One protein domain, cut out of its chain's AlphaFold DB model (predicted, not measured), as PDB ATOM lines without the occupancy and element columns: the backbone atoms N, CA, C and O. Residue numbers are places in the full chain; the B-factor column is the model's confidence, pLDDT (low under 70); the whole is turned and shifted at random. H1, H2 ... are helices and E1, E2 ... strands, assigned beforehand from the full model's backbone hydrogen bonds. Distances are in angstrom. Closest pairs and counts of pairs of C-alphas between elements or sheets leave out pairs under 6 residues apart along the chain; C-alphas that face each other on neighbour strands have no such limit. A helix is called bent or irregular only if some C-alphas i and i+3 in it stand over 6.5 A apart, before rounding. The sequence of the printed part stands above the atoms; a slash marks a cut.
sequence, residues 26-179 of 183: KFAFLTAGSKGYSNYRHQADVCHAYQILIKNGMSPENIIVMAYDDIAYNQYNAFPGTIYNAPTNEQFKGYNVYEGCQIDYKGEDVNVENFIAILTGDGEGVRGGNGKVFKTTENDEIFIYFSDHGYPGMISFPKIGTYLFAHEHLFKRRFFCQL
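This is residues 26 to 179 of the 183 residues of an uncharacterized protein of Pseudocohnilembus persalinus (UniProt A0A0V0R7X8). With little regular structure, a small parallel sheet, order E2 E1 E3, has long H1 over one face, short H2 over the other, and long loops around; hairpin E4 and E5 lies beyond one end. The 154 printed residues run E1 H1 E2 H2 E3 E4 E5 H3 H4, class mixed, 61 in named elements. The whole is compact, radius of gyration of the C-alphas 15.7 A, spanning 48 by 37 by 28 A.

Inner strand E1, residues 26 to 32, is parallel to E2, residues 63 to 66 (N 30 and O 64, 2.9 A), and E3, residues 141 to 147 (N 27 and O 141, 2.8 A). H1, residues 37 to 55, runs along E1 at a height over the sheet of 8.3 A. H2, residues 112 to 119, is on the opposite face. E4, residues 154 to 156, and E5, residues 163 to 165, are antiparallel, N 164 and O 155 at 2.9 A. H3, residues 166 to 170, and H4, residues 173 to 177, are close but not clearly touching, closest C-alphas His 169 and Phe 175, 6.6 A. Every O i to N i+4 pair is within hydrogen-bond range in H2, H3 and H4, and 12 of 15 in H1.

C-alpha 26 begins E1 at (-32.279, 17.295, -49.611); H1 is 26.9 A long, irregular, C-alphas 38 and 41 being 8.1 A apart; C-alpha 177 ends H4 at (-24.725, 8.381, -64.090).

The printed part has no cut; links E2 to H2 and H2 to E3 are long, and residues 170 to 179 have pLDDT under 70.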
ATOM      1  N   LYS A  26     -32.322  18.662 -50.122       94.88
ATOM      2  CA  LYS A  26     -32.279  17.295 -49.611       94.88
ATOM      3  C   LYS A  26     -33.594  16.620 -49.916       94.88
ATOM      4  O   LYS A  26     -34.647  17.136 -49.536       94.88
ATOM      5  N   PHE A  27     -33.502  15.458 -50.536       97.31
ATOM      6  CA  PHE A  27     -34.618  14.615 -50.911       97.31
ATOM      7  C   PHE A  27     -34.533  13.276 -50.193       97.31
ATOM      8  O   PHE A  27     -33.451  12.829 -49.805       97.31
ATOM      9  N   ALA A  28     -35.674  12.614 -50.032       98.38
ATOM     10  CA  ALA A  28     -35.716  11.264 -49.500       98.38
ATOM     11  C   ALA A  28     -36.655  10.364 -50.298       98.38
ATOM     12  O   ALA A  28     -37.740  10.786 -50.690       98.38
ATOM     13  N   PHE A  29     -36.255   9.109 -50.485       98.44
ATOM     14  CA  PHE A  29     -37.110   8.049 -50.997       98.44
ATOM     15  C   PHE A  29     -37.258   6.957 -49.943       98.44
ATOM     16  O   PHE A  29     -36.277   6.299 -49.601       98.44
ATOM     17  N   LEU A  30     -38.467   6.753 -49.430       98.88
ATOM     18  CA  LEU A  30     -38.757   5.742 -48.417       98.88
ATOM     19  C   LEU A  30     -39.652   4.659 -49.021       98.88
ATOM     20  O   LEU A  30     -40.739   4.963 -49.501       98.88
ATOM     21  N   THR A  31     -39.211   3.402 -49.010       98.81
ATOM     22  CA  THR A  31     -39.929   2.298 -49.665       98.81
ATOM     23  C   THR A  31     -40.105   1.094 -48.747       98.81
ATOM     24  O   THR A  31     -39.137   0.598 -48.171       98.81
ATOM     25  N   ALA A  32     -41.340   0.600 -48.650       98.81
ATOM     26  CA  ALA A  32     -41.675  -0.683 -48.044       98.81
ATOM     27  C   ALA A  32     -42.019  -1.675 -49.161       98.81
ATOM     28  O   ALA A  32     -43.052  -1.541 -49.815       98.81
ATOM     29  N   GLY A  33     -41.164  -2.677 -49.367       98.12
ATOM     30  CA  GLY A  33     -41.277  -3.631 -50.483       98.12
ATOM     31  C   GLY A  33     -42.301  -4.755 -50.287       98.12
ATOM     32  O   GLY A  33     -42.502  -5.561 -51.185       98.12
ATOM     33  N   SER A  34     -43.000  -4.816 -49.149       98.50
ATOM     34  CA  SER A  34     -43.970  -5.887 -48.855       98.50
ATOM     35  C   SER A  34     -45.375  -5.405 -48.532       98.50
ATOM     36  O   SER A  34     -45.584  -4.289 -48.056       98.50
ATOM     37  N   LYS A  35     -46.308  -6.355 -48.633       98.62
ATOM     38  CA  LYS A  35     -47.673  -6.286 -48.107       98.62
ATOM     39  C   LYS A  35     -47.974  -7.405 -47.110       98.62
ATOM     40  O   LYS A  35     -47.195  -8.352 -46.963       98.62
ATOM     41  N   GLY A  36     -49.131  -7.319 -46.473       98.44
ATOM     42  CA  GLY A  36     -49.672  -8.298 -45.543       98.44
ATOM     43  C   GLY A  36     -49.279  -8.020 -44.096       98.44
ATOM     44  O   GLY A  36     -48.158  -7.614 -43.796       98.44
ATOM     45  N   TYR A  37     -50.199  -8.306 -43.172       98.62
ATOM     46  CA  TYR A  37     -50.040  -7.965 -41.755       98.62
ATOM     47  C   TYR A  37     -48.830  -8.637 -41.081       98.62
ATOM     48  O   TYR A  37     -48.212  -8.056 -40.197       98.62
ATOM     49  N   SER A  38     -48.402  -9.820 -41.535       98.38
ATOM     50  CA  SER A  38     -47.161 -10.461 -41.057       98.38
ATOM     51  C   SER A  38     -45.888  -9.666 -41.389       98.38
ATOM     52  O   SER A  38     -44.830  -9.906 -40.804       98.38
ATOM     53  N   ASN A  39     -45.975  -8.718 -42.322       98.69
ATOM     54  CA  ASN A  39     -44.905  -7.806 -42.717       98.69
ATOM     55  C   ASN A  39     -45.098  -6.380 -42.172       98.69
ATOM     56  O   ASN A  39     -44.432  -5.460 -42.639       98.69
ATOM     57  N   TYR A  40     -45.947  -6.205 -41.149       98.88
ATOM     58  CA  TYR A  40     -46.213  -4.941 -40.446       98.88
ATOM     59  C   TYR A  40     -44.982  -4.034 -40.311       98.88
ATOM     60  O   TYR A  40     -45.022  -2.847 -40.640       98.88
ATOM     61  N   ARG A  41     -43.871  -4.623 -39.851       98.81
ATOM     62  CA  ARG A  41     -42.614  -3.932 -39.546       98.81
ATOM     63  C   ARG A  41     -42.057  -3.115 -40.717       98.81
ATOM     64  O   ARG A  41     -41.583  -2.021 -40.479       98.81
ATOM     65  N   HIS A  42     -42.183  -3.567 -41.966       98.88
ATOM     66  CA  HIS A  42     -41.581  -2.864 -43.104       98.88
ATOM     67  C   HIS A  42     -42.277  -1.522 -43.393       98.88
ATOM     68  O   HIS A  42     -41.627  -0.521 -43.681       98.88
ATOM     69  N   GLN A  43     -43.607  -1.467 -43.256       98.88
ATOM     70  CA  GLN A  43     -44.349  -0.207 -43.383       98.88
ATOM     71  C   GLN A  43     -44.214   0.658 -42.120       98.88
ATOM     72  O   GLN A  43     -44.155   1.884 -42.225       98.88
ATOM     73  N   ALA A  44     -44.094   0.044 -40.936       98.88
ATOM     74  CA  ALA A  44     -43.788   0.755 -39.692       98.88
ATOM     75  C   ALA A  44     -42.407   1.433 -39.734       98.88
ATOM     76  O   ALA A  44     -42.277   2.580 -39.310       98.88
ATOM     77  N   ASP A  45     -41.403   0.761 -40.294       98.88
ATOM     78  CA  ASP A  45     -40.059   1.277 -40.549       98.88
ATOM     79  C   ASP A  45     -40.079   2.519 -41.436       98.88
ATOM     80  O   ASP A  45     -39.532   3.557 -41.064       98.88
ATOM     81  N   VAL A  46     -40.766   2.438 -42.578       98.88
ATOM     82  CA  VAL A  46     -40.913   3.558 -43.516       98.88
ATOM     83  C   VAL A  46     -41.623   4.743 -42.878       98.88
ATOM     84  O   VAL A  46     -41.126   5.867 -42.952       98.88
ATOM     85  N   CYS A  47     -42.749   4.504 -42.201       98.81
ATOM     86  CA  CYS A  47     -43.472   5.566 -41.515       98.81
ATOM     87  C   CYS A  47     -42.611   6.191 -40.409       98.81
ATOM     88  O   CYS A  47     -42.562   7.408 -40.278       98.81
ATOM     89  N   HIS A  48     -41.862   5.391 -39.645       98.81
ATOM     90  CA  HIS A  48     -40.963   5.910 -38.614       98.81
ATOM     91  C   HIS A  48     -39.828   6.755 -39.216       98.81
ATOM     92  O   HIS A  48     -39.544   7.842 -38.709       98.81
ATOM     93  N   ALA A  49     -39.221   6.315 -40.323       98.81
ATOM     94  CA  ALA A  49     -38.222   7.097 -41.048       98.81
ATOM     95  C   ALA A  49     -38.797   8.441 -41.528       98.81
ATOM     96  O   ALA A  49     -38.156   9.477 -41.348       98.81
ATOM     97  N   TYR A  50     -40.032   8.451 -42.043       98.88
ATOM     98  CA  TYR A  50     -40.736   9.678 -42.420       98.88
ATOM     99  C   TYR A  50     -40.871  10.641 -41.231       98.88
ATOM    100  O   TYR A  50     -40.489  11.805 -41.336       98.88
ATOM    101  N   GLN A  51     -41.319  10.153 -40.065       98.62
ATOM    102  CA  GLN A  51     -41.439  10.982 -38.857       98.62
ATOM    103  C   GLN A  51     -40.096  11.593 -38.434       98.62
ATOM    104  O   GLN A  51     -40.041  12.757 -38.033       98.62
ATOM    105  N   ILE A  52     -39.001  10.834 -38.544       98.38
ATOM    106  CA  ILE A  52     -37.652  11.334 -38.246       98.38
ATOM    107  C   ILE A  52     -37.283  12.471 -39.204       98.38
ATOM    108  O   ILE A  52     -36.806  13.509 -38.743       98.38
ATOM    109  N   LEU A  53     -37.513  12.314 -40.508       98.56
ATOM    110  CA  LEU A  53     -37.187  13.342 -41.502       98.56
ATOM    111  C   LEU A  53     -38.002  14.624 -41.289       98.56
ATOM    112  O   LEU A  53     -37.419  15.708 -41.221       98.56
ATOM    113  N   ILE A  54     -39.317  14.501 -41.081       98.44
ATOM    114  CA  ILE A  54     -40.197  15.642 -40.789       98.44
ATOM    115  C   ILE A  54     -39.767  16.356 -39.504       98.44
ATOM    116  O   ILE A  54     -39.621  17.578 -39.487       98.44
ATOM    117  N   LYS A  55     -39.488  15.609 -38.429       97.94
ATOM    118  CA  LYS A  55     -39.033  16.185 -37.154       97.94
ATOM    119  C   LYS A  55     -37.708  16.947 -37.283       97.94
ATOM    120  O   LYS A  55     -37.469  17.876 -36.515       97.94
ATOM    121  N   ASN A  56     -36.860  16.571 -38.240       97.50
ATOM    122  CA  ASN A  56     -35.591  17.242 -38.530       97.50
ATOM    123  C   ASN A  56     -35.713  18.347 -39.600       97.50
ATOM    124  O   ASN A  56     -34.698  18.854 -40.073       97.50
ATOM    125  N   GLY A  57     -36.937  18.756 -39.952       96.69
ATOM    126  CA  GLY A  57     -37.194  19.911 -40.813       96.69
ATOM    127  C   GLY A  57     -37.115  19.627 -42.311       96.69
ATOM    128  O   GLY A  57     -37.046  20.575 -43.092       96.69
ATOM    129  N   MET A  58     -37.115  18.356 -42.729       96.88
ATOM    130  CA  MET A  58     -37.282  18.021 -44.140       96.88
ATOM    131  C   MET A  58     -38.720  18.307 -44.571       96.88
ATOM    132  O   MET A  58     -39.671  17.974 -43.862       96.88
ATOM    133  N   SER A  59     -38.867  18.921 -45.739       95.62
ATOM    134  CA  SER A  59     -40.178  19.259 -46.271       95.62
ATOM    135  C   SER A  59     -40.884  18.021 -46.841       95.62
ATOM    136  O   SER A  59     -40.234  17.258 -47.564       95.62
ATOM    137  N   PRO A  60     -42.187  17.795 -46.570       96.19
ATOM    138  CA  PRO A  60     -42.931  16.661 -47.127       96.19
ATOM    139  C   PRO A  60     -42.882  16.581 -48.660       96.19
ATOM    140  O   PRO A  60     -42.852  15.494 -49.232       96.19
ATOM    141  N   GLU A  61     -42.830  17.714 -49.362       95.38
ATOM    142  CA  GLU A  61     -42.691  17.766 -50.820       95.38
ATOM    143  C   GLU A  61     -41.378  17.155 -51.330       95.38
ATOM    144  O   GLU A  61     -41.355  16.657 -52.452       95.38
ATOM    145  N   ASN A  62     -40.340  17.087 -50.496       96.44
ATOM    146  CA  ASN A  62     -39.048  16.504 -50.855       96.44
ATOM    147  C   ASN A  62     -38.912  15.033 -50.431       96.44
ATOM    148  O   ASN A  62     -37.890  14.402 -50.702       96.44
ATOM    149  N   ILE A  63     -39.935  14.467 -49.788       98.50
ATOM    150  CA  ILE A  63     -39.981  13.056 -49.405       98.50
ATOM    151  C   ILE A  63     -40.959  12.335 -50.321       98.50
ATOM    152  O   ILE A  63     -42.121  12.721 -50.414       98.50
ATOM    153  N   ILE A  64     -40.502  11.281 -50.983       98.75
ATOM    154  CA  ILE A  64     -41.359  10.360 -51.724       98.75
ATOM    155  C   ILE A  64     -41.487   9.084 -50.898       98.75
ATOM    156  O   ILE A  64     -40.480   8.516 -50.469       98.75
ATOM    157  N   VAL A  65     -42.713   8.632 -50.656       98.88
ATOM    158  CA  VAL A  65     -43.002   7.423 -49.884       98.88
ATOM    159  C   VAL A  65     -43.781   6.422 -50.724       98.88
ATOM    160  O   VAL A  65     -44.828   6.724 -51.296       98.88
ATOM    161  N   MET A  66     -43.288   5.191 -50.734       98.81
ATOM    162  CA  MET A  66     -43.902   4.053 -51.395       98.81
ATOM    163  C   MET A  66     -44.161   2.950 -50.367       98.81
ATOM    164  O   MET A  66     -43.233   2.395 -49.783       98.81
ATOM    165  N   ALA A  67     -45.430   2.641 -50.113       98.75
ATOM    166  CA  ALA A  67     -45.831   1.627 -49.142       98.75
ATOM    167  C   ALA A  67     -47.208   1.073 -49.506       98.75
ATOM    168  O   ALA A  67     -48.078   1.815 -49.944       98.75
ATOM    169  N   TYR A  68     -47.422  -0.232 -49.321       98.75
ATOM    170  CA  TYR A  68     -48.641  -0.876 -49.820       98.75
ATOM    171  C   TYR A  68     -49.925  -0.369 -49.132       98.75
ATOM    172  O   TYR A  68     -50.986  -0.380 -49.753       98.75
ATOM    173  N   ASP A  69     -49.811   0.142 -47.902       98.69
ATOM    174  CA  ASP A  69     -50.875   0.788 -47.123       98.69
ATOM    175  C   ASP A  69     -52.021  -0.153 -46.698       98.69
ATOM    176  O   ASP A  69     -53.197   0.201 -46.682       98.69
ATOM    177  N   ASP A  70     -51.675  -1.390 -46.334       98.75
ATOM    178  CA  ASP A  70     -52.614  -2.431 -45.888       98.75
ATOM    179  C   ASP A  70     -52.477  -2.804 -44.402       98.75
ATOM    180  O   ASP A  70     -52.993  -3.841 -43.970       98.75
ATOM    181  N   ILE A  71     -51.788  -1.972 -43.613       98.88
ATOM    182  CA  ILE A  71     -51.485  -2.238 -42.198       98.88
ATOM    183  C   ILE A  71     -52.399  -1.465 -41.244       98.88
ATOM    184  O   ILE A  71     -53.005  -2.071 -40.358       98.88
ATOM    185  N   ALA A  72     -52.531  -0.145 -41.416       98.75
ATOM    186  CA  ALA A  72     -53.228   0.714 -40.454       98.75
ATOM    187  C   ALA A  72     -54.683   0.274 -40.215       98.75
ATOM    188  O   ALA A  72     -55.139   0.251 -39.076       98.75
ATOM    189  N   TYR A  73     -55.389  -0.150 -41.265       98.62
ATOM    190  CA  TYR A  73     -56.780  -0.617 -41.200       98.62
ATOM    191  C   TYR A  73     -56.930  -2.123 -41.450       98.62
ATOM    192  O   TYR A  73     -58.004  -2.595 -41.821       98.62
ATOM    193  N   ASN A  74     -55.858  -2.896 -41.265       98.75
ATOM    194  CA  ASN A  74     -55.941  -4.344 -41.382       98.75
ATOM    195  C   ASN A  74     -56.890  -4.929 -40.322       98.75
ATOM    196  O   ASN A  74     -56.869  -4.492 -39.175       98.75
ATOM    197  N   GLN A  75     -57.652  -5.974 -40.660       98.44
ATOM    198  CA  GLN A  75     -58.547  -6.657 -39.710       98.44
ATOM    199  C   GLN A  75     -57.825  -7.237 -38.481       98.44
ATOM    200  O   GLN A  75     -58.440  -7.427 -37.436       98.44
ATOM    201  N   TYR A  76     -56.525  -7.527 -38.603       98.50
ATOM    202  CA  TYR A  76     -55.699  -8.029 -37.505       98.50
ATOM    203  C   TYR A  76     -55.055  -6.911 -36.673       98.50
ATOM    204  O   TYR A  76     -54.406  -7.201 -35.665       98.50
ATOM    205  N   ASN A  77     -55.214  -5.643 -37.071       98.50
ATOM    206  CA  ASN A  77     -54.711  -4.516 -36.303       98.50
ATOM    207  C   ASN A  77     -55.618  -4.246 -35.100       98.50
ATOM    208  O   ASN A  77     -56.763  -3.820 -35.247       98.50
ATOM    209  N   ALA A  78     -55.082  -4.465 -33.899       97.56
ATOM    210  CA  ALA A  78     -55.787  -4.209 -32.646       97.56
ATOM    211  C   ALA A  78     -56.122  -2.719 -32.435       97.56
ATOM    212  O   ALA A  78     -57.009  -2.400 -31.645       97.56
ATOM    213  N   PHE A  79     -55.436  -1.817 -33.144       97.62
ATOM    214  CA  PHE A  79     -55.631  -0.372 -33.077       97.62
ATOM    215  C   PHE A  79     -55.835   0.194 -34.496       97.62
ATOM    216  O   PHE A  79     -54.893   0.704 -35.105       97.62
ATOM    217  N   PRO A  80     -57.053   0.099 -35.063       98.44
ATOM    218  CA  PRO A  80     -57.321   0.589 -36.410       98.44
ATOM    219  C   PRO A  80     -56.952   2.069 -36.585       98.44
ATOM    220  O   PRO A  80     -57.269   2.907 -35.742       98.44
ATOM    221  N   GLY A  81     -56.299   2.389 -37.700       98.50
ATOM    222  CA  GLY A  81     -55.809   3.729 -38.028       98.50
ATOM    223  C   GLY A  81     -54.437   4.074 -37.442       98.50
ATOM    224  O   GLY A  81     -53.982   5.205 -37.620       98.50
ATOM    225  N   THR A  82     -53.757   3.142 -36.765       98.69
ATOM    226  CA  THR A  82     -52.426   3.391 -36.194       98.69
ATOM    227  C   THR A  82     -51.392   2.350 -36.611       98.69
ATOM    228  O   THR A  82     -51.711   1.193 -36.899       98.69
ATOM    229  N   ILE A  83     -50.126   2.777 -36.647       98.69
ATOM    230  CA  ILE A  83     -48.957   1.908 -36.808       98.69
ATOM    231  C   ILE A  83     -47.910   2.307 -35.765       98.69
ATOM    232  O   ILE A  83     -47.672   3.495 -35.564       98.69
ATOM    233  N   TYR A  84     -47.260   1.342 -35.114       98.31
ATOM    234  CA  TYR A  84     -46.221   1.577 -34.106       98.31
ATOM    235  C   TYR A  84     -44.921   0.881 -34.498       98.31
ATOM    236  O   TYR A  84     -44.947  -0.286 -34.862       98.31
ATOM    237  N   ASN A  85     -43.776   1.551 -34.358       97.94
ATOM    238  CA  ASN A  85     -42.471   0.940 -34.652       97.94
ATOM    239  C   ASN A  85     -41.570   0.748 -33.417       97.94
ATOM    240  O   ASN A  85     -40.350   0.682 -33.521       97.94
ATOM    241  N   ALA A  86     -42.165   0.720 -32.224       95.50
ATOM    242  CA  ALA A  86     -41.478   0.379 -30.983       95.50
ATOM    243  C   ALA A  86     -42.497   0.104 -29.863       95.50
ATOM    244  O   ALA A  86     -43.554   0.748 -29.825       95.50
ATOM    245  N   PRO A  87     -42.195  -0.821 -28.934       93.94
ATOM    246  CA  PRO A  87     -43.019  -1.029 -27.751       93.94
ATOM    247  C   PRO A  87     -42.941   0.181 -26.813       93.94
ATOM    248  O   PRO A  87     -41.926   0.874 -26.750       93.94
ATOM    249  N   THR A  88     -43.999   0.394 -26.029       92.62
ATOM    250  CA  THR A  88     -43.924   1.284 -24.863       92.62
ATOM    251  C   THR A  88     -43.243   0.548 -23.712       92.62
ATOM    252  O   THR A  88     -43.638  -0.565 -23.373       92.62
ATOM    253  N   ASN A  89     -42.242   1.172 -23.102       92.44
ATOM    254  CA  ASN A  89     -41.586   0.722 -21.879       92.44
ATOM    255  C   ASN A  89     -41.319   1.924 -20.952       92.44
ATOM    256  O   ASN A  89     -41.745   3.043 -21.234       92.44
ATOM    257  N   GLU A  90     -40.622   1.696 -19.838       94.00
ATOM    258  CA  GLU A  90     -40.338   2.734 -18.835       94.00
ATOM    259  C   GLU A  90     -39.542   3.931 -19.385       94.00
ATOM    260  O   GLU A  90     -39.679   5.045 -18.886       94.00
ATOM    261  N   GLN A  91     -38.721   3.716 -20.415       90.50
ATOM    262  CA  GLN A  91     -37.829   4.727 -20.988       90.50
ATOM    263  C   GLN A  91     -38.409   5.387 -22.242       90.50
ATOM    264  O   GLN A  91     -38.063   6.522 -22.564       90.50
ATOM    265  N   PHE A  92     -39.270   4.679 -22.970       86.94
ATOM    266  CA  PHE A  92     -39.763   5.104 -24.269       86.94
ATOM    267  C   PHE A  92     -41.253   4.814 -24.416       86.94
ATOM    268  O   PHE A  92     -41.701   3.678 -24.276       86.94
ATOM    269  N   LYS A  93     -42.026   5.842 -24.771       91.75
ATOM    270  CA  LYS A  93     -43.434   5.695 -25.138       91.75
ATOM    271  C   LYS A  93     -43.553   5.521 -26.649       91.75
ATOM    272  O   LYS A  93     -43.223   6.440 -27.399       91.75
ATOM    273  N   GLY A  94     -44.068   4.371 -27.081       92.88
ATOM    274  CA  GLY A  94     -44.441   4.142 -28.473       92.88
ATOM    275  C   GLY A  94     -45.486   5.160 -28.926       92.88
ATOM    276  O   GLY A  94     -46.413   5.492 -28.182       92.88
ATOM    277  N   TYR A  95     -45.331   5.670 -30.142       96.62
ATOM    278  CA  TYR A  95     -46.237   6.645 -30.742       96.62
ATOM    279  C   TYR A  95     -46.686   6.170 -32.123       96.62
ATOM    280  O   TYR A  95     -46.033   5.322 -32.737       96.62
ATOM    281  N   ASN A  96     -47.828   6.688 -32.579       98.44
ATOM    282  CA  ASN A  96     -48.367   6.355 -33.890       98.44
ATOM    283  C   ASN A  96     -47.469   6.959 -34.977       98.44
ATOM    284  O   ASN A  96     -47.458   8.173 -35.156       98.44
ATOM    285  N   VAL A  97     -46.721   6.124 -35.695       98.69
ATOM    286  CA  VAL A  97     -45.847   6.575 -36.785       98.69
ATOM    287  C   VAL A  97     -46.606   6.786 -38.096       98.69
ATOM    288  O   VAL A  97     -46.093   7.461 -38.982       98.69
ATOM    289  N   TYR A  98     -47.823   6.245 -38.225       98.81
ATOM    290  CA  TYR A  98     -48.640   6.371 -39.439       98.81
ATOM    291  C   TYR A  98     -49.277   7.754 -39.594       98.81
ATOM    292  O   TYR A  98     -49.492   8.224 -40.709       98.81
ATOM    293  N   GLU A  99     -49.571   8.427 -38.481       98.38
ATOM    294  CA  GLU A  99     -50.209   9.742 -38.501       98.38
ATOM    295  C   GLU A  99     -49.350  10.763 -39.258       98.38
ATOM    296  O   GLU A  99     -48.199  11.018 -38.913       98.38
ATOM    297  N   GLY A 100     -49.911  11.341 -40.322       97.81
ATOM    298  CA  GLY A 100     -49.220  12.326 -41.154       97.81
ATOM    299  C   GLY A 100     -48.164  11.755 -42.108       97.81
ATOM    300  O   GLY A 100     -47.581  12.536 -42.861       97.81
ATOM    301  N   CYS A 101     -47.933  10.435 -42.129       98.44
ATOM    302  CA  CYS A 101     -47.072   9.797 -43.123       98.44
ATOM    303  C   CYS A 101     -47.733   9.865 -44.507       98.44
ATOM    304  O   CYS A 101     -48.689   9.142 -44.793       98.44
ATOM    305  N   GLN A 102     -47.241  10.757 -45.369       98.12
ATOM    306  CA  GLN A 102     -47.787  10.956 -46.712       98.12
ATOM    307  C   GLN A 102     -47.255   9.875 -47.650       98.12
ATOM    308  O   GLN A 102     -46.110   9.942 -48.072       98.12
ATOM    309  N   ILE A 103     -48.081   8.870 -47.950       98.62
ATOM    310  CA  ILE A 103     -47.736   7.790 -48.883       98.62
ATOM    311  C   ILE A 103     -48.179   8.183 -50.299       98.62
ATOM    312  O   ILE A 103     -49.379   8.294 -50.559       98.62
ATOM    313  N   ASP A 104     -47.211   8.372 -51.197       98.69
ATOM    314  CA  ASP A 104     -47.409   8.819 -52.583       98.69
ATOM    315  C   ASP A 104     -47.830   7.675 -53.520       98.69
ATOM    316  O   ASP A 104     -48.630   7.878 -54.437       98.69
ATOM    317  N   TYR A 105     -47.317   6.466 -53.266       98.75
ATOM    318  CA  TYR A 105     -47.570   5.255 -54.052       98.75
ATOM    319  C   TYR A 105     -48.069   4.130 -53.146       98.75
ATOM    320  O   TYR A 105     -47.367   3.732 -52.213       98.75
ATOM    321  N   LYS A 106     -49.279   3.630 -53.428       98.44
ATOM    322  CA  LYS A 106     -50.019   2.672 -52.591       98.44
ATOM    323  C   LYS A 106     -50.422   1.422 -53.357       98.44
ATOM    324  O   LYS A 106     -50.564   1.449 -54.577       98.44
ATOM    325  N   GLY A 107     -50.679   0.332 -52.637       98.25
ATOM    326  CA  GLY A 107     -51.161  -0.910 -53.232       98.25
ATOM    327  C   GLY A 107     -50.263  -1.402 -54.371       98.25
ATOM    328  O   GLY A 107     -49.048  -1.512 -54.221       98.25
ATOM    329  N   GLU A 108     -50.861  -1.687 -55.525       97.62
ATOM    330  CA  GLU A 108     -50.145  -2.198 -56.704       97.62
ATOM    331  C   GLU A 108     -49.261  -1.137 -57.398       97.62
ATOM    332  O   GLU A 108     -48.426  -1.489 -58.235       97.62
ATOM    333  N   ASP A 109     -49.366   0.141 -57.012       98.31
ATOM    334  CA  ASP A 109     -48.450   1.192 -57.475       98.31
ATOM    335  C   ASP A 109     -47.064   1.080 -56.810       98.31
ATOM    336  O   ASP A 109     -46.105   1.723 -57.239       98.31
ATOM    337  N   VAL A 110     -46.936   0.234 -55.782       98.38
ATOM    338  CA  VAL A 110     -45.653  -0.191 -55.218       98.38
ATOM    339  C   VAL A 110     -45.069  -1.281 -56.115       98.38
ATOM    340  O   VAL A 110     -45.280  -2.475 -55.898       98.38
ATOM    341  N   ASN A 111     -44.353  -0.873 -57.156       97.19
ATOM    342  CA  ASN A 111     -43.750  -1.772 -58.138       97.19
ATOM    343  C   ASN A 111     -42.374  -1.266 -58.598       97.19
ATOM    344  O   ASN A 111     -41.976  -0.131 -58.324       97.19
ATOM    345  N   VAL A 112     -41.641  -2.149 -59.278       95.94
ATOM    346  CA  VAL A 112     -40.268  -1.897 -59.731       95.94
ATOM    347  C   VAL A 112     -40.235  -0.753 -60.740       95.94
ATOM    348  O   VAL A 112     -39.356   0.099 -60.672       95.94
ATOM    349  N   GLU A 113     -41.201  -0.701 -61.652       94.88
ATOM    350  CA  GLU A 113     -41.274   0.298 -62.712       94.88
ATOM    351  C   GLU A 113     -41.395   1.713 -62.137       94.88
ATOM    352  O   GLU A 113     -40.596   2.585 -62.477       94.88
ATOM    353  N   ASN A 114     -42.319   1.922 -61.197       97.44
ATOM    354  CA  ASN A 114     -42.474   3.190 -60.489       97.44
ATOM    355  C   ASN A 114     -41.241   3.517 -59.645       97.44
ATOM    356  O   ASN A 114     -40.789   4.657 -59.658       97.44
ATOM    357  N   PHE A 115     -40.664   2.538 -58.941       96.19
ATOM    358  CA  PHE A 115     -39.457   2.752 -58.137       96.19
ATOM    359  C   PHE A 115     -38.296   3.292 -58.981       96.19
ATOM    360  O   PHE A 115     -37.618   4.240 -58.585       96.19
ATOM    361  N   ILE A 116     -38.102   2.721 -60.169       93.88
ATOM    362  CA  ILE A 116     -37.094   3.172 -61.124       93.88
ATOM    363  C   ILE A 116     -37.444   4.553 -61.684       93.88
ATOM    364  O   ILE A 116     -36.593   5.437 -61.649       93.88
ATOM    365  N   ALA A 117     -38.680   4.754 -62.145       94.25
ATOM    366  CA  ALA A 117     -39.122   6.019 -62.727       94.25
ATOM    367  C   ALA A 117     -38.985   7.195 -61.743       94.25
ATOM    368  O   ALA A 117     -38.541   8.276 -62.123       94.25
ATOM    369  N   ILE A 118     -39.279   6.971 -60.458       95.38
ATOM    370  CA  ILE A 118     -39.074   7.952 -59.384       95.38
ATOM    371  C   ILE A 118     -37.599   8.327 -59.261       95.38
ATOM    372  O   ILE A 118     -37.281   9.517 -59.241       95.38
ATOM    373  N   LEU A 119     -36.712   7.327 -59.197       92.25
ATOM    374  CA  LEU A 119     -35.269   7.538 -59.078       92.25
ATOM    375  C   LEU A 119     -34.686   8.263 -60.288       92.25
ATOM    376  O   LEU A 119     -33.804   9.094 -60.121       92.25
ATOM    377  N   THR A 120     -35.184   7.992 -61.491       89.62
ATOM    378  CA  THR A 120     -34.697   8.634 -62.719       89.62
ATOM    379  C   THR A 120     -35.409   9.946 -63.050       89.62
ATOM    380  O   THR A 120     -35.126  10.531 -64.094       89.62
ATOM    381  N   GLY A 121     -36.345  10.404 -62.212       92.19
ATOM    382  CA  GLY A 121     -37.130  11.616 -62.466       92.19
ATOM    383  C   GLY A 121     -38.076  11.516 -63.673       92.19
ATOM    384  O   GLY A 121     -38.480  12.537 -64.231       92.19
ATOM    385  N   ASP A 122     -38.429  10.301 -64.093       92.75
ATOM    386  CA  ASP A 122     -39.272  10.041 -65.261       92.75
ATOM    387  C   ASP A 122     -40.760  10.071 -64.886       92.75
ATOM    388  O   ASP A 122     -41.385   9.054 -64.583       92.75
ATOM    389  N   GLY A 123     -41.347  11.269 -64.915       92.44
ATOM    390  CA  GLY A 123     -42.773  11.456 -64.634       92.44
ATOM    391  C   GLY A 123     -43.707  10.812 -65.666       92.44
ATOM    392  O   GLY A 123     -44.839  10.477 -65.327       92.44
ATOM    393  N   GLU A 124     -43.257  10.607 -66.909       93.00
ATOM    394  CA  GLU A 124     -44.048   9.929 -67.947       93.00
ATOM    395  C   GLU A 124     -43.985   8.402 -67.817       93.00
ATOM    396  O   GLU A 124     -44.873   7.703 -68.312       93.00
ATOM    397  N   GLY A 125     -42.961   7.876 -67.142       90.56
ATOM    398  CA  GLY A 125     -42.782   6.457 -66.839       90.56
ATOM    399  C   GLY A 125     -43.644   5.948 -65.682       90.56
ATOM    400  O   GLY A 125     -43.999   4.769 -65.661       90.56
ATOM    401  N   VAL A 126     -44.050   6.826 -64.760       94.75
ATOM    402  CA  VAL A 126     -44.872   6.459 -63.597       94.75
ATOM    403  C   VAL A 126     -46.299   6.058 -63.988       94.75
ATOM    404  O   VAL A 126     -46.930   6.651 -64.865       94.75
ATOM    405  N   ARG A 127     -46.857   5.056 -63.304       93.69
ATOM    406  CA  ARG A 127     -48.261   4.628 -63.410       93.69
ATOM    407  C   ARG A 127     -48.908   4.615 -62.026       93.69
ATOM    408  O   ARG A 127     -48.358   4.029 -61.101       93.69
ATOM    409  N   GLY A 128     -50.086   5.222 -61.901       95.44
ATOM    410  CA  GLY A 128     -50.767   5.347 -60.608       95.44
ATOM    411  C   GLY A 128     -50.065   6.326 -59.660       95.44
ATOM    412  O   GLY A 128     -49.310   7.195 -60.099       95.44
ATOM    413  N   GLY A 129     -50.346   6.206 -58.362       95.12
ATOM    414  CA  GLY A 129     -49.880   7.139 -57.338       95.12
ATOM    415  C   GLY A 129     -50.308   8.585 -57.600       95.12
ATOM    416  O   GLY A 129     -51.267   8.864 -58.324       95.12
ATOM    417  N   ASN A 130     -49.579   9.529 -57.009       95.94
ATOM    418  CA  ASN A 130     -49.779  10.965 -57.240       95.94
ATOM    419  C   ASN A 130     -48.837  11.567 -58.305       95.94
ATOM    420  O   ASN A 130     -48.835  12.782 -58.499       95.94
ATOM    421  N   GLY A 131     -48.035  10.736 -58.983       95.62
ATOM    422  CA  GLY A 131     -47.109  11.151 -60.043       95.62
ATOM    423  C   GLY A 131     -45.838  11.865 -59.563       95.62
ATOM    424  O   GLY A 131     -45.103  12.423 -60.379       95.62
ATOM    425  N   LYS A 132     -45.567  11.892 -58.255       95.38
ATOM    426  CA  LYS A 132     -44.380  12.542 -57.692       95.38
ATOM    427  C   LYS A 132     -43.111  11.751 -58.024       95.38
ATOM    428  O   LYS A 132     -43.007  10.573 -57.698       95.38
ATOM    429  N   VAL A 133     -42.138  12.414 -58.639       95.62
ATOM    430  CA  VAL A 133     -40.810  11.872 -58.973       95.62
ATOM    431  C   VAL A 133     -39.733  12.860 -58.539       95.62
ATOM    432  O   VAL A 133     -40.043  14.028 -58.283       95.62
ATOM    433  N   PHE A 134     -38.473  12.424 -58.469       91.38
ATOM    434  CA  PHE A 134     -37.387  13.349 -58.161       91.38
ATOM    435  C   PHE A 134     -37.175  14.366 -59.280       91.38
ATOM    436  O   PHE A 134     -37.157  14.038 -60.463       91.38
ATOM    437  N   LYS A 135     -37.011  15.625 -58.878       89.38
ATOM    438  CA  LYS A 135     -36.629  16.741 -59.745       89.38
ATOM    439  C   LYS A 135     -35.385  17.382 -59.144       89.38
ATOM    440  O   LYS A 135     -35.470  18.438 -58.530       89.38
ATOM    441  N   THR A 136     -34.271  16.671 -59.261       88.31
ATOM    442  CA  THR A 136     -32.999  17.011 -58.619       88.31
ATOM    443  C   THR A 136     -31.998  17.590 -59.610       88.31
ATOM    444  O   THR A 136     -32.105  17.424 -60.825       88.31
ATOM    445  N   THR A 137     -30.995  18.256 -59.064       87.00
ATOM    446  CA  THR A 137     -29.796  18.748 -59.733       87.00
ATOM    447  C   THR A 137     -28.564  18.014 -59.201       87.00
ATOM    448  O   THR A 137     -28.631  17.317 -58.192       87.00
ATOM    449  N   GLU A 138     -27.411  18.213 -59.840       86.38
ATOM    450  CA  GLU A 138     -26.120  17.641 -59.417       86.38
ATOM    451  C   GLU A 138     -25.651  18.078 -58.015       86.38
ATOM    452  O   GLU A 138     -24.723  17.488 -57.467       86.38
ATOM    453  N   ASN A 139     -26.267  19.115 -57.438       87.69
ATOM    454  CA  ASN A 139     -25.925  19.622 -56.110       87.69
ATOM    455  C   ASN A 139     -26.817  19.047 -55.002       87.69
ATOM    456  O   ASN A 139     -26.533  19.284 -53.829       87.69
ATOM    457  N   ASP A 140     -27.892  18.341 -55.351       90.75
ATOM    458  CA  ASP A 140     -28.868  17.859 -54.376       90.75
ATOM    459  C   ASP A 140     -28.431  16.536 -53.738       90.75
ATOM    460  O   ASP A 140     -27.778  15.694 -54.353       90.75
ATOM    461  N   GLU A 141     -28.828  16.330 -52.484       93.38
ATOM    462  CA  GLU A 141     -28.571  15.093 -51.748       93.38
ATOM    463  C   GLU A 141     -29.837  14.234 -51.719       93.38
ATOM    464  O   GLU A 141     -30.902  14.700 -51.310       93.38
ATOM    465  N   ILE A 142     -29.725  12.954 -52.085       93.62
ATOM    466  CA  ILE A 142     -30.842  12.003 -52.024       93.62
ATOM    467  C   ILE A 142     -30.551  10.941 -50.960       93.62
ATOM    468  O   ILE A 142     -29.567  10.207 -51.042       93.62
ATOM    469  N   PHE A 143     -31.438  10.822 -49.974       96.88
ATOM    470  CA  PHE A 143     -31.451   9.726 -49.011       96.88
ATOM    471  C   PHE A 143     -32.417   8.628 -49.466       96.88
ATOM    472  O   PHE A 143     -33.615   8.862 -49.577       96.88
ATOM    473  N   ILE A 144     -31.925   7.413 -49.701       96.81
ATOM    474  CA  ILE A 144     -32.767   6.275 -50.097       96.81
ATOM    475  C   ILE A 144     -32.832   5.282 -48.939       96.81
ATOM    476  O   ILE A 144     -31.801   4.815 -48.453       96.81
ATOM    477  N   TYR A 145     -34.047   4.933 -48.526       98.50
ATOM    478  CA  TYR A 145     -34.322   3.940 -47.498       98.50
ATOM    479  C   TYR A 145     -35.319   2.906 -48.009       98.50
ATOM    480  O   TYR A 145     -36.444   3.233 -48.386       98.50
ATOM    481  N   PHE A 146     -34.906   1.644 -47.992       98.38
ATOM    482  CA  PHE A 146     -35.721   0.515 -48.411       98.38
ATOM    483  C   PHE A 146     -35.793  -0.503 -47.268       98.38
ATOM    484  O   PHE A 146     -34.751  -0.942 -46.779       98.38
ATOM    485  N   SER A 147     -37.005  -0.879 -46.851       98.56
ATOM    486  CA  SER A 147     -37.246  -1.927 -45.850       98.56
ATOM    487  C   SER A 147     -38.135  -3.017 -46.449       98.56
ATOM    488  O   SER A 147     -39.308  -2.778 -46.738       98.56
ATOM    489  N   ASP A 148     -37.560  -4.202 -46.674       98.06
ATOM    490  CA  ASP A 148     -38.287  -5.430 -47.006       98.06
ATOM    491  C   ASP A 148     -37.388  -6.682 -46.906       98.06
ATOM    492  O   ASP A 148     -36.229  -6.627 -46.491       98.06
ATOM    493  N   HIS A 149     -37.923  -7.822 -47.337       97.75
ATOM    494  CA  HIS A 149     -37.224  -9.028 -47.734       97.75
ATOM    495  C   HIS A 149     -36.262  -8.797 -48.903       97.75
ATOM    496  O   HIS A 149     -36.543  -8.105 -49.886       97.75
ATOM    497  N   GLY A 150     -35.144  -9.509 -48.839       95.81
ATOM    498  CA  GLY A 150     -34.175  -9.604 -49.916       95.81
ATOM    499  C   GLY A 150     -33.661 -11.026 -50.068       95.81
ATOM    500  O   GLY A 150     -33.850 -11.886 -49.207       95.81
ATOM    501  N   TYR A 151     -32.986 -11.259 -51.182       94.56
ATOM    502  CA  TYR A 151     -32.265 -12.490 -51.475       94.56
ATOM    503  C   TYR A 151     -30.939 -12.117 -52.155       94.56
ATOM    504  O   TYR A 151     -30.808 -10.985 -52.627       94.56
ATOM    505  N   PRO A 152     -29.929 -13.006 -52.233       95.12
ATOM    506  CA  PRO A 152     -28.722 -12.719 -53.000       95.12
ATOM    507  C   PRO A 152     -29.012 -12.125 -54.388       95.12
ATOM    508  O   PRO A 152     -29.592 -12.776 -55.253       95.12
ATOM    509  N   GLY A 153     -28.610 -10.866 -54.582       92.94
ATOM    510  CA  GLY A 153     -28.752 -10.142 -55.845       92.94
ATOM    511  C   GLY A 153     -30.127  -9.524 -56.130       92.94
ATOM    512  O   GLY A 153     -30.299  -9.023 -57.241       92.94
ATOM    513  N   MET A 154     -31.080  -9.524 -55.189       93.94
ATOM    514  CA  MET A 154     -32.390  -8.887 -55.384       93.94
ATOM    515  C   MET A 154     -33.066  -8.403 -54.096       93.94
ATOM    516  O   MET A 154     -32.848  -8.945 -53.013       93.94
ATOM    517  N   ILE A 155     -33.953  -7.420 -54.248       95.88
ATOM    518  CA  ILE A 155     -34.932  -7.008 -53.232       95.88
ATOM    519  C   ILE A 155     -36.352  -7.223 -53.767       95.88
ATOM    520  O   ILE A 155     -36.567  -7.204 -54.981       95.88
ATOM    521  N   SER A 156     -37.307  -7.482 -52.874       95.88
ATOM    522  CA  SER A 156     -38.669  -7.880 -53.256       95.88
ATOM    523  C   SER A 156     -39.614  -6.688 -53.401       95.88
ATOM    524  O   SER A 156     -39.376  -5.625 -52.840       95.88
ATOM    525  N   PHE A 157     -40.679  -6.870 -54.180       97.56
ATOM    526  CA  PHE A 157     -41.812  -5.947 -54.246       97.56
ATOM    527  C   PHE A 157     -43.120  -6.680 -53.895       97.56
ATOM    528  O   PHE A 157     -43.178  -7.913 -53.974       97.56
ATOM    529  N   PRO A 158     -44.199  -5.968 -53.504       97.31
ATOM    530  CA  PRO A 158     -45.362  -6.589 -52.866       97.31
ATOM    531  C   PRO A 158     -46.120  -7.569 -53.755       97.31
ATOM    532  O   PRO A 158     -46.809  -8.468 -53.260       97.31
ATOM    533  N   LYS A 159     -46.035  -7.391 -55.075       95.62
ATOM    534  CA  LYS A 159     -46.598  -8.331 -56.033       95.62
ATOM    535  C   LYS A 159     -45.702  -9.566 -56.096       95.62
ATOM    536  O   LYS A 159     -44.520  -9.493 -56.419       95.62
ATOM    537  N   ILE A 160     -46.283 -10.723 -55.795       89.44
ATOM    538  CA  ILE A 160     -45.573 -12.007 -55.801       89.44
ATOM    539  C   ILE A 160     -44.864 -12.209 -57.147       89.44
ATOM    540  O   ILE A 160     -45.466 -12.027 -58.206       89.44
ATOM    541  N   GLY A 161     -43.590 -12.597 -57.087       89.38
ATOM    542  CA  GLY A 161     -42.755 -12.812 -58.267       89.38
ATOM    543  C   GLY A 161     -42.182 -11.534 -58.887       89.38
ATOM    544  O   GLY A 161     -41.572 -11.625 -59.948       89.38
ATOM    545  N   THR A 162     -42.364 -10.366 -58.260       92.31
ATOM    546  CA  THR A 162     -41.735  -9.115 -58.704       92.31
ATOM    547  C   THR A 162     -40.560  -8.755 -57.807       92.31
ATOM    548  O   THR A 162     -40.660  -8.779 -56.579       92.31
ATOM    549  N   TYR A 163     -39.430  -8.457 -58.440       94.38
ATOM    550  CA  TYR A 163     -38.153  -8.242 -57.774       94.38
ATOM    551  C   TYR A 163     -37.367  -7.162 -58.500       94.38
ATOM    552  O   TYR A 163     -37.393  -7.089 -59.728       94.38
ATOM    553  N   LEU A 164     -36.610  -6.376 -57.742       94.38
ATOM    554  CA  LEU A 164     -35.580  -5.511 -58.294       94.38
ATOM    555  C   LEU A 164     -34.239  -6.247 -58.231       94.38
ATOM    556  O   LEU A 164     -33.671  -6.438 -57.152       94.38
ATOM    557  N   PHE A 165     -33.718  -6.647 -59.391       92.69
ATOM    558  CA  PHE A 165     -32.430  -7.327 -59.489       92.69
ATOM    559  C   PHE A 165     -31.261  -6.344 -59.526       92.69
ATOM    560  O   PHE A 165     -31.206  -5.402 -60.320       92.69
ATOM    561  N   ALA A 166     -30.247  -6.615 -58.708       88.69
ATOM    562  CA  ALA A 166     -29.097  -5.738 -58.563       88.69
ATOM    563  C   ALA A 166     -28.270  -5.633 -59.857       88.69
ATOM    564  O   ALA A 166     -27.829  -4.547 -60.226       88.69
ATOM    565  N   HIS A 167     -28.095  -6.738 -60.587       84.19
ATOM    566  CA  HIS A 167     -27.334  -6.754 -61.841       84.19
ATOM    567  C   HIS A 167     -28.045  -6.026 -62.995       84.19
ATOM    568  O   HIS A 167     -27.393  -5.526 -63.913       84.19
ATOM    569  N   GLU A 168     -29.374  -5.939 -62.947       81.38
ATOM    570  CA  GLU A 168     -30.171  -5.298 -63.992       81.38
ATOM    571  C   GLU A 168     -30.290  -3.793 -63.778       81.38
ATOM    572  O   GLU A 168     -30.242  -3.049 -64.764       81.38
ATOM    573  N   HIS A 169     -30.395  -3.369 -62.513       77.06
ATOM    574  CA  HIS A 169     -30.785  -2.009 -62.145       77.06
ATOM    575  C   HIS A 169     -29.756  -1.276 -61.280       77.06
ATOM    576  O   HIS A 169     -29.447  -0.128 -61.566       77.06
ATOM    577  N   LEU A 170     -29.178  -1.919 -60.262       69.38
ATOM    578  CA  LEU A 170     -28.333  -1.227 -59.277       69.38
ATOM    579  C   LEU A 170     -26.863  -1.118 -59.710       69.38
ATOM    580  O   LEU A 170     -26.212  -0.117 -59.451       69.38
ATOM    581  N   PHE A 171     -26.312  -2.124 -60.391       65.75
ATOM    582  CA  PHE A 171     -24.884  -2.146 -60.749       65.75
ATOM    583  C   PHE A 171     -24.579  -1.680 -62.173       65.75
ATOM    584  O   PHE A 171     -23.411  -1.594 -62.566       65.75
ATOM    585  N   LYS A 172     -25.595  -1.335 -62.969       60.84
ATOM    586  CA  LYS A 172     -25.344  -0.671 -64.248       60.84
ATOM    587  C   LYS A 172     -24.895   0.757 -63.953       60.84
ATOM    588  O   LYS A 172     -25.697   1.560 -63.494       60.84
ATOM    589  N   ARG A 173     -23.642   1.097 -64.297       51.19
ATOM    590  CA  ARG A 173     -23.091   2.474 -64.202       51.19
ATOM    591  C   ARG A 173     -24.067   3.544 -64.710       51.19
ATOM    592  O   ARG A 173     -24.119   4.632 -64.162       51.19
ATOM    593  N   ARG A 174     -24.876   3.210 -65.720       52.19
ATOM    594  CA  ARG A 174     -25.886   4.092 -66.317       52.19
ATOM    595  C   ARG A 174     -26.978   4.561 -65.346       52.19
ATOM    596  O   ARG A 174     -27.454   5.673 -65.519       52.19
ATOM    597  N   PHE A 175     -27.337   3.751 -64.349       54.06
ATOM    598  CA  PHE A 175     -28.399   4.070 -63.393       54.06
ATOM    599  C   PHE A 175     -28.008   5.226 -62.467       54.06
ATOM    600  O   PHE A 175     -28.795   6.133 -62.236       54.06
ATOM    601  N   PHE A 176     -26.751   5.242 -62.015       51.75
ATOM    602  CA  PHE A 176     -26.223   6.329 -61.189       51.75
ATOM    603  C   PHE A 176     -25.675   7.498 -62.016       51.75
ATOM    604  O   PHE A 176     -25.811   8.638 -61.598       51.75
ATOM    605  N   CYS A 177     -25.153   7.270 -63.229       47.09
ATOM    606  CA  CYS A 177     -24.725   8.381 -64.090       47.09
ATOM    607  C   CYS A 177     -25.890   9.275 -64.562       47.09
ATOM    608  O   CYS A 177     -25.648  10.429 -64.899       47.09
ATOM    609  N   GLN A 178     -27.139   8.786 -64.577       50.75
ATOM    610  CA  GLN A 178     -28.311   9.636 -64.838       50.75
ATOM    611  C   GLN A 178     -28.626  10.605 -63.686       50.75
ATOM    612  O   GLN A 178     -29.266  11.622 -63.930       50.75
ATOM    613  N   LEU A 179     -28.136  10.339 -62.471       48.00
ATOM    614  CA  LEU A 179     -28.249  11.254 -61.328       48.00
ATOM    615  C   LEU A 179     -27.146  12.326 -61.318       48.00
ATOM    616  O   LEU A 179     -27.329  13.380 -60.723       48.00
TER     617      LEU A 179